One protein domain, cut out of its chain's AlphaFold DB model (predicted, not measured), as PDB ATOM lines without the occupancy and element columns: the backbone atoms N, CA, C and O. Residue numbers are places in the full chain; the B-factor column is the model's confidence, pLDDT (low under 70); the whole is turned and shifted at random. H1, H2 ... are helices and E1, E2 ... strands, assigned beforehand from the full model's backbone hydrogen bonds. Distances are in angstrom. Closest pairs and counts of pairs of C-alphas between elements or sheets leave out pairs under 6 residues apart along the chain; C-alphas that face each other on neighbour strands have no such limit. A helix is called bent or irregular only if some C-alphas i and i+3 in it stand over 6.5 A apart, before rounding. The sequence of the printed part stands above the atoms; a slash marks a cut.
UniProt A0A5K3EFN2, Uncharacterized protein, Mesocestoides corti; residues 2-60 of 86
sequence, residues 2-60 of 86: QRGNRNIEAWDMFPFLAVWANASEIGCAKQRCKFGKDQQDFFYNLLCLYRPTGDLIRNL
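Overview. This is residues 2 to 60 of the 86 residues of an uncharacterized protein of Mesocestoides corti (UniProt A0A5K3EFN2). A long, narrow hairpin of two antiparallel strands, E1 and E2, makes the longest axis, and a short irregular helix, H1, packs with its residues 14 to 18 mostly on E2, near the end of the hairpin away from its loop. Residues 2 to 7 stick out before H1 as a free tail, while residues 52 to 60, after E2, turn back to the side of H1. The printed part has 59 residues with one named helix and two named strands, in the order H1, E1, E2; the sheet has the order E1 - E2 and is antiparallel. The class is mixed, helices and strands, though under half of the residues are in named elements. The whole is extended, with a radius of gyration of the C-alphas of 16.1 A, and flat, with spans of 51 by 30 by 12 A.

Arrangement. From the first printed residue, Gln 2, a stretch with no named element leads to the helix H1, residues 10 to 18. H1 is irregular: C-alphas 12 and 15 are 7.1 A apart. In its backbone 1 of 5 O i to N i+4 pairs is within hydrogen-bond range, beside 4 of 6 O i to N i+3 pairs. A short link of 6 residues joins H1 to the strand E1, residues 25 to 34. A short link of 7 residues then joins E1 to the strand E2, residues 42 to 51. E1 and E2 form a hairpin of antiparallel neighbour strands, with 163 degrees between their directions. Their C-alphas face each other from 25 and 51, 5.0 A apart, through 28 and 48, 4.1 A apart, to 34 and 42, 4.4 A apart. Among the backbone pairs within hydrogen-bond range are N 25 and O 51 at 3.0 A and, nearer the link between the strands, N 33 and O 43 at 2.8 A. H1 and E2 have 1 pair of C-alphas within 8 A, those of Leu 17 and Tyr 50, their closest, at 7.2 A. The centres of H1 and E2 are 13.3 A apart. Within 10 A, H1 has 8 pairs of C-alphas with E2 and 1 with E1, made by residues 14 to 18 of H1.

Along the chain. H1 runs from Ala 10 to Ala 18, 9 residues, and its first and last C-alphas are 14.4 A apart. It begins with C-alpha 10 at (45.726, -71.987, 77.318). E1 runs from Glu 25 to Lys 34, 10 residues, and measures 29.9 A from first to last C-alpha; C-alpha 25 is at (51.824, -52.896, 70.304). E2 runs from Phe 42 to Arg 51, also 10 residues, and measures 30.0 A. It ends with C-alpha 51 at (53.520, -57.606, 69.758).

Size, cuts and confidence. The printed part runs from residue 2 to residue 60 of a full chain of 86 residues and has no cut. The two C-alphas farthest apart are those of Gln 2 and Gln 39, at 51.4 A, whereas the first and last printed C-alphas, those of Gln 2 and Leu 60, are 14.9 A apart. Neither of the links between named elements is long. Residues 2 to 7 stand free: they have no C-alpha 8 or more apart along the chain within 10 A. The mean pLDDT of the printed part of this model is 80.7. Confidence is under 70 in 15 residues, namely residues 2 to 14, of which 10 to 14 belong to H1, and residues 38 to 39 in the link from E1 to E2. The mean pLDDT is 72 in H1, 94 in E1 and 92 in E2.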
ATOM      1  N   GLN A   2      60.478 -74.715  93.973       40.25
ATOM      2  CA  GLN A   2      60.116 -75.604  92.868       40.25
ATOM      3  C   GLN A   2      58.706 -75.232  92.391       40.25
ATOM      4  O   GLN A   2      57.766 -75.232  93.185       40.25
ATOM      5  N   ARG A   3      58.575 -74.832  91.117       49.22
ATOM      6  CA  ARG A   3      57.274 -74.625  90.463       49.22
ATOM      7  C   ARG A   3      56.568 -75.981  90.449       49.22
ATOM      8  O   ARG A   3      56.970 -76.869  89.707       49.22
ATOM      9  N   GLY A   4      55.560 -76.133  91.308       46.91
ATOM     10  CA  GLY A   4      54.675 -77.292  91.304       46.91
ATOM     11  C   GLY A   4      54.061 -77.484  89.919       46.91
ATOM     12  O   GLY A   4      53.721 -76.508  89.248       46.91
ATOM     13  N   ASN A   5      53.973 -78.746  89.509       51.53
ATOM     14  CA  ASN A   5      53.431 -79.190  88.235       51.53
ATOM     15  C   ASN A   5      51.951 -78.781  88.130       51.53
ATOM     16  O   ASN A   5      51.068 -79.490  88.608       51.53
ATOM     17  N   ARG A   6      51.685 -77.592  87.583       60.44
ATOM     18  CA  ARG A   6      50.340 -77.152  87.204       60.44
ATOM     19  C   ARG A   6      50.201 -77.406  85.712       60.44
ATOM     20  O   ARG A   6      51.028 -76.917  84.949       60.44
ATOM     21  N   ASN A   7      49.180 -78.162  85.318       58.06
ATOM     22  CA  ASN A   7      48.730 -78.196  83.931       58.06
ATOM     23  C   ASN A   7      48.281 -76.769  83.592       58.06
ATOM     24  O   ASN A   7      47.286 -76.303  84.139       58.06
ATOM     25  N   ILE A   8      49.094 -76.040  82.824       62.91
ATOM     26  CA  ILE A   8      48.790 -74.670  82.400       62.91
ATOM     27  C   ILE A   8      47.900 -74.801  81.170       62.91
ATOM     28  O   ILE A   8      48.384 -75.151  80.094       62.91
ATOM     29  N   GLU A   9      46.605 -74.556  81.338       60.25
ATOM     30  CA  GLU A   9      45.673 -74.526  80.216       60.25
ATOM     31  C   GLU A   9      45.834 -73.201  79.458       60.25
ATOM     32  O   GLU A   9      46.172 -72.169  80.040       60.25
ATOM     33  N   ALA A  10      45.562 -73.188  78.150       58.28
ATOM     34  CA  ALA A  10      45.726 -71.987  77.318       58.28
ATOM     35  C   ALA A  10      44.931 -70.765  77.837       58.28
ATOM     36  O   ALA A  10      45.299 -69.617  77.586       58.28
ATOM     37  N   TRP A  11      43.860 -71.004  78.596       57.84
ATOM     38  CA  TRP A  11      43.035 -69.971  79.222       57.84
ATOM     39  C   TRP A  11      43.741 -69.241  80.373       57.84
ATOM     40  O   TRP A  11      43.509 -68.046  80.559       57.84
ATOM     41  N   ASP A  12      44.667 -69.901  81.074       65.94
ATOM     42  CA  ASP A  12      45.450 -69.299  82.163       65.94
ATOM     43  C   ASP A  12      46.444 -68.238  81.647       65.94
ATOM     44  O   ASP A  12      46.953 -67.417  82.415       65.94
ATOM     45  N   MET A  13      46.705 -68.216  80.333       66.25
ATOM     46  CA  MET A  13      47.632 -67.287  79.678       66.25
ATOM     47  C   MET A  13      46.994 -65.960  79.238       66.25
ATOM     48  O   MET A  13      47.718 -64.991  79.003       66.25
ATOM     49  N   PHE A  14      45.664 -65.868  79.136       65.94
ATOM     50  CA  PHE A  14      44.990 -64.649  78.663       65.94
ATOM     51  C   PHE A  14      45.291 -63.392  79.504       65.94
ATOM     52  O   PHE A  14      45.727 -62.394  78.920       65.94
ATOM     53  N   PRO A  15      45.134 -63.391  80.846       74.44
ATOM     54  CA  PRO A  15      45.489 -62.219  81.655       74.44
ATOM     55  C   PRO A  15      46.998 -61.935  81.646       74.44
ATOM     56  O   PRO A  15      47.418 -60.811  81.903       74.44
ATOM     57  N   PHE A  16      47.815 -62.935  81.317       85.00
ATOM     58  CA  PHE A  16      49.271 -62.836  81.276       85.00
ATOM     59  C   PHE A  16      49.765 -61.911  80.158       85.00
ATOM     60  O   PHE A  16      50.707 -61.147  80.358       85.00
ATOM     61  N   LEU A  17      49.104 -61.946  78.998       86.69
ATOM     62  CA  LEU A  17      49.467 -61.137  77.833       86.69
ATOM     63  C   LEU A  17      49.214 -59.640  78.029       86.69
ATOM     64  O   LEU A  17      50.013 -58.827  77.577       86.69
ATOM     65  N   ALA A  18      48.147 -59.275  78.742       88.56
ATOM     66  CA  ALA A  18      47.791 -57.874  78.980       88.56
ATOM     67  C   ALA A  18      48.831 -57.114  79.823       88.56
ATOM     68  O   ALA A  18      48.901 -55.890  79.761       88.56
ATOM     69  N   VAL A  19      49.638 -57.833  80.611       90.75
ATOM     70  CA  VAL A  19      50.689 -57.276  81.481       90.75
ATOM     71  C   VAL A  19      52.099 -57.662  81.021       90.75
ATOM     72  O   VAL A  19      53.050 -57.567  81.796       90.75
ATOM     73  N   TRP A  20      52.242 -58.120  79.774       92.31
ATOM     74  CA  TRP A  20      53.526 -58.507  79.201       92.31
ATOM     75  C   TRP A  20      54.402 -57.271  78.947       92.31
ATOM     76  O   TRP A  20      54.177 -56.534  77.992       92.31
ATOM     77  N   ALA A  21      55.422 -57.046  79.779       92.62
ATOM     78  CA  ALA A  21      56.215 -55.812  79.793       92.62
ATOM     79  C   ALA A  21      56.967 -55.521  78.486       92.62
ATOM     80  O   ALA A  21      57.290 -54.368  78.214       92.62
ATOM     81  N   ASN A  22      57.258 -56.546  77.683       91.94
ATOM     82  CA  ASN A  22      57.940 -56.366  76.404       91.94
ATOM     83  C   ASN A  22      56.971 -56.061  75.247       91.94
ATOM     84  O   ASN A  22      57.423 -55.691  74.166       91.94
ATOM     85  N   ALA A  23      55.655 -56.236  75.431       92.25
ATOM     86  CA  ALA A  23      54.679 -55.883  74.405       92.25
ATOM     87  C   ALA A  23      54.592 -54.356  74.301       92.25
ATOM     88  O   ALA A  23      54.366 -53.667  75.290       92.25
ATOM     89  N   SER A  24      54.759 -53.835  73.090       91.69
ATOM     90  CA  SER A  24      54.693 -52.396  72.791       91.69
ATOM     91  C   SER A  24      53.560 -52.047  71.831       91.69
ATOM     92  O   SER A  24      53.262 -50.875  71.622       91.69
ATOM     93  N   GLU A  25      52.908 -53.057  71.258       93.00
ATOM     94  CA  GLU A  25      51.824 -52.896  70.304       93.00
ATOM     95  C   GLU A  25      50.688 -53.866  70.621       93.00
ATOM     96  O   GLU A  25      50.910 -55.009  71.035       93.00
ATOM     97  N   ILE A  26      49.462 -53.406  70.378       93.88
ATOM     98  CA  ILE A  26      48.239 -54.191  70.496       93.88
ATOM     99  C   ILE A  26      47.351 -53.922  69.280       93.88
ATOM    100  O   ILE A  26      47.153 -52.776  68.879       93.88
ATOM    101  N   GLY A  27      46.806 -54.983  68.694       95.56
ATOM    102  CA  GLY A  27      45.806 -54.912  67.633       95.56
ATOM    103  C   GLY A  27      44.577 -55.714  68.028       95.56
ATOM    104  O   GLY A  27      44.700 -56.893  68.347       95.56
ATOM    105  N   CYS A  28      43.398 -55.097  68.001       96.44
ATOM    106  CA  CYS A  28      42.148 -55.758  68.367       96.44
ATOM    107  C   CYS A  28      41.140 -55.747  67.216       96.44
ATOM    108  O   CYS A  28      41.037 -54.773  66.471       96.44
ATOM    109  N   ALA A  29      40.348 -56.810  67.119       96.88
ATOM    110  CA  ALA A  29      39.228 -56.936  66.201       96.88
ATOM    111  C   ALA A  29      37.979 -57.369  66.972       96.88
ATOM    112  O   ALA A  29      38.038 -58.248  67.835       96.88
ATOM    113  N   LYS A  30      36.839 -56.754  66.644       96.44
ATOM    114  CA  LYS A  30      35.532 -57.112  67.201       96.44
ATOM    115  C   LYS A  30      34.619 -57.626  66.097       96.44
ATOM    116  O   LYS A  30      34.570 -57.028  65.025       96.44
ATOM    117  N   GLN A  31      33.866 -58.684  66.374       95.12
ATOM    118  CA  GLN A  31      32.897 -59.243  65.437       95.12
ATOM    119  C   GLN A  31      31.589 -59.584  66.139       95.12
ATOM    120  O   GLN A  31      31.595 -60.185  67.212       95.12
ATOM    121  N   ARG A  32      30.461 -59.219  65.523       93.25
ATOM    122  CA  ARG A  32      29.133 -59.624  65.998       93.25
ATOM    123  C   ARG A  32      28.829 -61.033  65.499       93.25
ATOM    124  O   ARG A  32      28.826 -61.277  64.295       93.25
ATOM    125  N   CYS A  33      28.542 -61.939  66.418       90.31
ATOM    126  CA  CYS A  33      28.238 -63.338  66.154       90.31
ATOM    127  C   CYS A  33      26.806 -63.654  66.593       90.31
ATOM    128  O   CYS A  33      26.302 -63.075  67.553       90.31
ATOM    129  N   LYS A  34      26.136 -64.554  65.873       89.69
ATOM    130  CA  LYS A  34      24.771 -64.994  66.197       89.69
ATOM    131  C   LYS A  34      24.826 -66.174  67.163       89.69
ATOM    132  O   LYS A  34      25.725 -67.009  67.045       89.69
ATOM    133  N   PHE A  35      23.881 -66.239  68.090       81.50
ATOM    134  CA  PHE A  35      23.714 -67.373  68.990       81.50
ATOM    135  C   PHE A  35      22.684 -68.338  68.384       81.50
ATOM    136  O   PHE A  35      21.528 -67.982  68.197       81.50
ATOM    137  N   GLY A  36      23.093 -69.561  68.037       77.12
ATOM    138  CA  GLY A  36      22.181 -70.548  67.443       77.12
ATOM    139  C   GLY A  36      21.620 -70.152  66.063       77.12
ATOM    140  O   GLY A  36      22.245 -69.406  65.307       77.12
ATOM    141  N   LYS A  37      20.463 -70.728  65.701       73.69
ATOM    142  CA  LYS A  37      19.789 -70.488  64.407       73.69
ATOM    143  C   LYS A  37      18.865 -69.265  64.422       73.69
ATOM    144  O   LYS A  37      18.606 -68.705  63.357       73.69
ATOM    145  N   ASP A  38      18.398 -68.851  65.598       69.44
ATOM    146  CA  ASP A  38      17.535 -67.682  65.751       69.44
ATOM    147  C   ASP A  38      18.358 -66.394  65.743       69.44
ATOM    148  O   ASP A  38      19.367 -66.256  66.425       69.44
ATOM    149  N   GLN A  39      17.941 -65.426  64.926       64.50
ATOM    150  CA  GLN A  39      18.730 -64.212  64.679       64.50
ATOM    151  C   GLN A  39      18.608 -63.141  65.772       64.50
ATOM    152  O   GLN A  39      19.220 -62.078  65.641       64.50
ATOM    153  N   GLN A  40      17.804 -63.385  66.808       77.38
ATOM    154  CA  GLN A  40      17.544 -62.400  67.859       77.38
ATOM    155  C   GLN A  40      18.651 -62.379  68.919       77.38
ATOM    156  O   GLN A  40      19.012 -61.297  69.381       77.38
ATOM    157  N   ASP A  41      19.271 -63.528  69.201       87.81
ATOM    158  CA  ASP A  41      20.383 -63.614  70.143       87.81
ATOM    159  C   ASP A  41      21.729 -63.427  69.436       87.81
ATOM    160  O   ASP A  41      22.055 -64.064  68.428       87.81
ATOM    161  N   PHE A  42      22.549 -62.524  69.971       89.56
ATOM    162  CA  PHE A  42      23.880 -62.242  69.453       89.56
ATOM    163  C   PHE A  42      24.867 -61.958  70.581       89.56
ATOM    164  O   PHE A  42      24.506 -61.500  71.660       89.56
ATOM    165  N   PHE A  43      26.142 -62.183  70.289       90.81
ATOM    166  CA  PHE A  43      27.264 -61.853  71.158       90.81
ATOM    167  C   PHE A  43      28.367 -61.185  70.342       90.81
ATOM    168  O   PHE A  43      28.361 -61.224  69.109       90.81
ATOM    169  N   TYR A  44      29.316 -60.547  71.019       93.50
ATOM    170  CA  TYR A  44      30.503 -60.006  70.371       93.50
ATOM    171  C   TYR A  44      31.711 -60.859  70.721       93.50
ATOM    172  O   TYR A  44      32.027 -61.038  71.893       93.50
ATOM    173  N   ASN A  45      32.409 -61.332  69.695       93.31
ATOM    174  CA  ASN A  45      33.757 -61.845  69.845       93.31
ATOM    175  C   ASN A  45      34.737 -60.679  69.769       93.31
ATOM    176  O   ASN A  45      34.699 -59.890  68.823       93.31
ATOM    177  N   LEU A  46      35.615 -60.590  70.762       93.56
ATOM    178  CA  LEU A  46      36.732 -59.658  70.797       93.56
ATOM    179  C   LEU A  46      38.021 -60.473  70.816       93.56
ATOM    180  O   LEU A  46      38.220 -61.297  71.704       93.56
ATOM    181  N   LEU A  47      38.892 -60.223  69.845       92.62
ATOM    182  CA  LEU A  47      40.228 -60.799  69.796       92.62
ATOM    183  C   LEU A  47      41.245 -59.666  69.823       92.62
ATOM    184  O   LEU A  47      41.125 -58.726  69.042       92.62
ATOM    185  N   CYS A  48      42.253 -59.777  70.683       92.81
ATOM    186  CA  CYS A  48      43.393 -58.871  70.712       92.81
ATOM    187  C   CYS A  48      44.690 -59.665  70.562       92.81
ATOM    188  O   CYS A  48      44.870 -60.705  71.195       92.81
ATOM    189  N   LEU A  49      45.588 -59.151  69.731       91.75
ATOM    190  CA  LEU A  49      46.933 -59.656  69.506       91.75
ATOM    191  C   LEU A  49      47.932 -58.630  70.035       91.75
ATOM    192  O   LEU A  49      47.743 -57.430  69.852       91.75
ATOM    193  N   TYR A  50      48.995 -59.111  70.670       91.31
ATOM    194  CA  TYR A  50      50.043 -58.290  71.276       91.31
ATOM    195  C   TYR A  50      51.357 -58.524  70.531       91.31
ATOM    196  O   TYR A  50      51.619 -59.645  70.096       91.31
ATOM    197  N   ARG A  51      52.193 -57.490  70.380       92.38
ATOM    198  CA  ARG A  51      53.520 -57.606  69.758       92.38
ATOM    199  C   ARG A  51      54.571 -56.793  70.525       92.38
ATOM    200  O   ARG A  51      54.289 -55.662  70.918       92.38
ATOM    201  N   PRO A  52      55.801 -57.317  70.691       92.31
ATOM    202  CA  PRO A  52      56.213 -58.709  70.487       92.31
ATOM    203  C   PRO A  52      55.628 -59.662  71.544       92.31
ATOM    204  O   PRO A  52      55.594 -59.350  72.733       92.31
ATOM    205  N   THR A  53      55.234 -60.857  71.108       82.31
ATOM    206  CA  THR A  53      54.878 -61.962  72.007       82.31
ATOM    207  C   THR A  53      56.150 -62.670  72.470       82.31
ATOM    208  O   THR A  53      57.020 -62.967  71.651       82.31
ATOM    209  N   GLY A  54      56.284 -62.928  73.771       76.44
ATOM    210  CA  GLY A  54      57.381 -63.736  74.314       76.44
ATOM    211  C   GLY A  54      57.034 -65.221  74.454       76.44
ATOM    212  O   GLY A  54      55.954 -65.664  74.074       76.44
ATOM    213  N   ASP A  55      57.941 -65.992  75.059       80.94
ATOM    214  CA  ASP A  55      57.634 -67.348  75.535       80.94
ATOM    215  C   ASP A  55      56.816 -67.264  76.832       80.94
ATOM    216  O   ASP A  55      57.358 -67.156  77.934       80.94
ATOM    217  N   LEU A  56      55.494 -67.279  76.673       76.62
ATOM    218  CA  LEU A  56      54.517 -67.140  77.757       76.62
ATOM    219  C   LEU A  56      54.474 -68.351  78.701       76.62
ATOM    220  O   LEU A  56      53.926 -68.246  79.794       76.62
ATOM    221  N   ILE A  57      55.036 -69.493  78.292       77.00
ATOM    222  CA  ILE A  57      55.042 -70.717  79.099       77.00
ATOM    223  C   ILE A  57      56.199 -70.668  80.097       77.00
ATOM    224  O   ILE A  57      56.065 -71.063  81.258       77.00
ATOM    225  N   ARG A  58      57.363 -70.188  79.650       81.44
ATOM    226  CA  ARG A  58      58.589 -70.244  80.455       81.44
ATOM    227  C   ARG A  58      58.826 -68.976  81.265       81.44
ATOM    228  O   ARG A  58      59.323 -69.068  82.392       81.44
ATOM    229  N   ASN A  59      58.419 -67.821  80.749       83.62
ATOM    230  CA  ASN A  59      58.784 -66.529  81.316       83.62
ATOM    231  C   ASN A  59      57.702 -65.922  82.214       83.62
ATOM    232  O   ASN A  59      56.520 -66.243  82.134       83.62
ATOM    233  N   LEU A  60      58.133 -65.027  83.105       87.62
ATOM    234  CA  LEU A  60      57.236 -64.140  83.843       87.62
ATOM    235  C   LEU A  60      56.821 -62.967  82.943       87.62
ATOM    236  O   LEU A  60      57.592 -62.595  82.061       87.62
TER     237      LEU A  60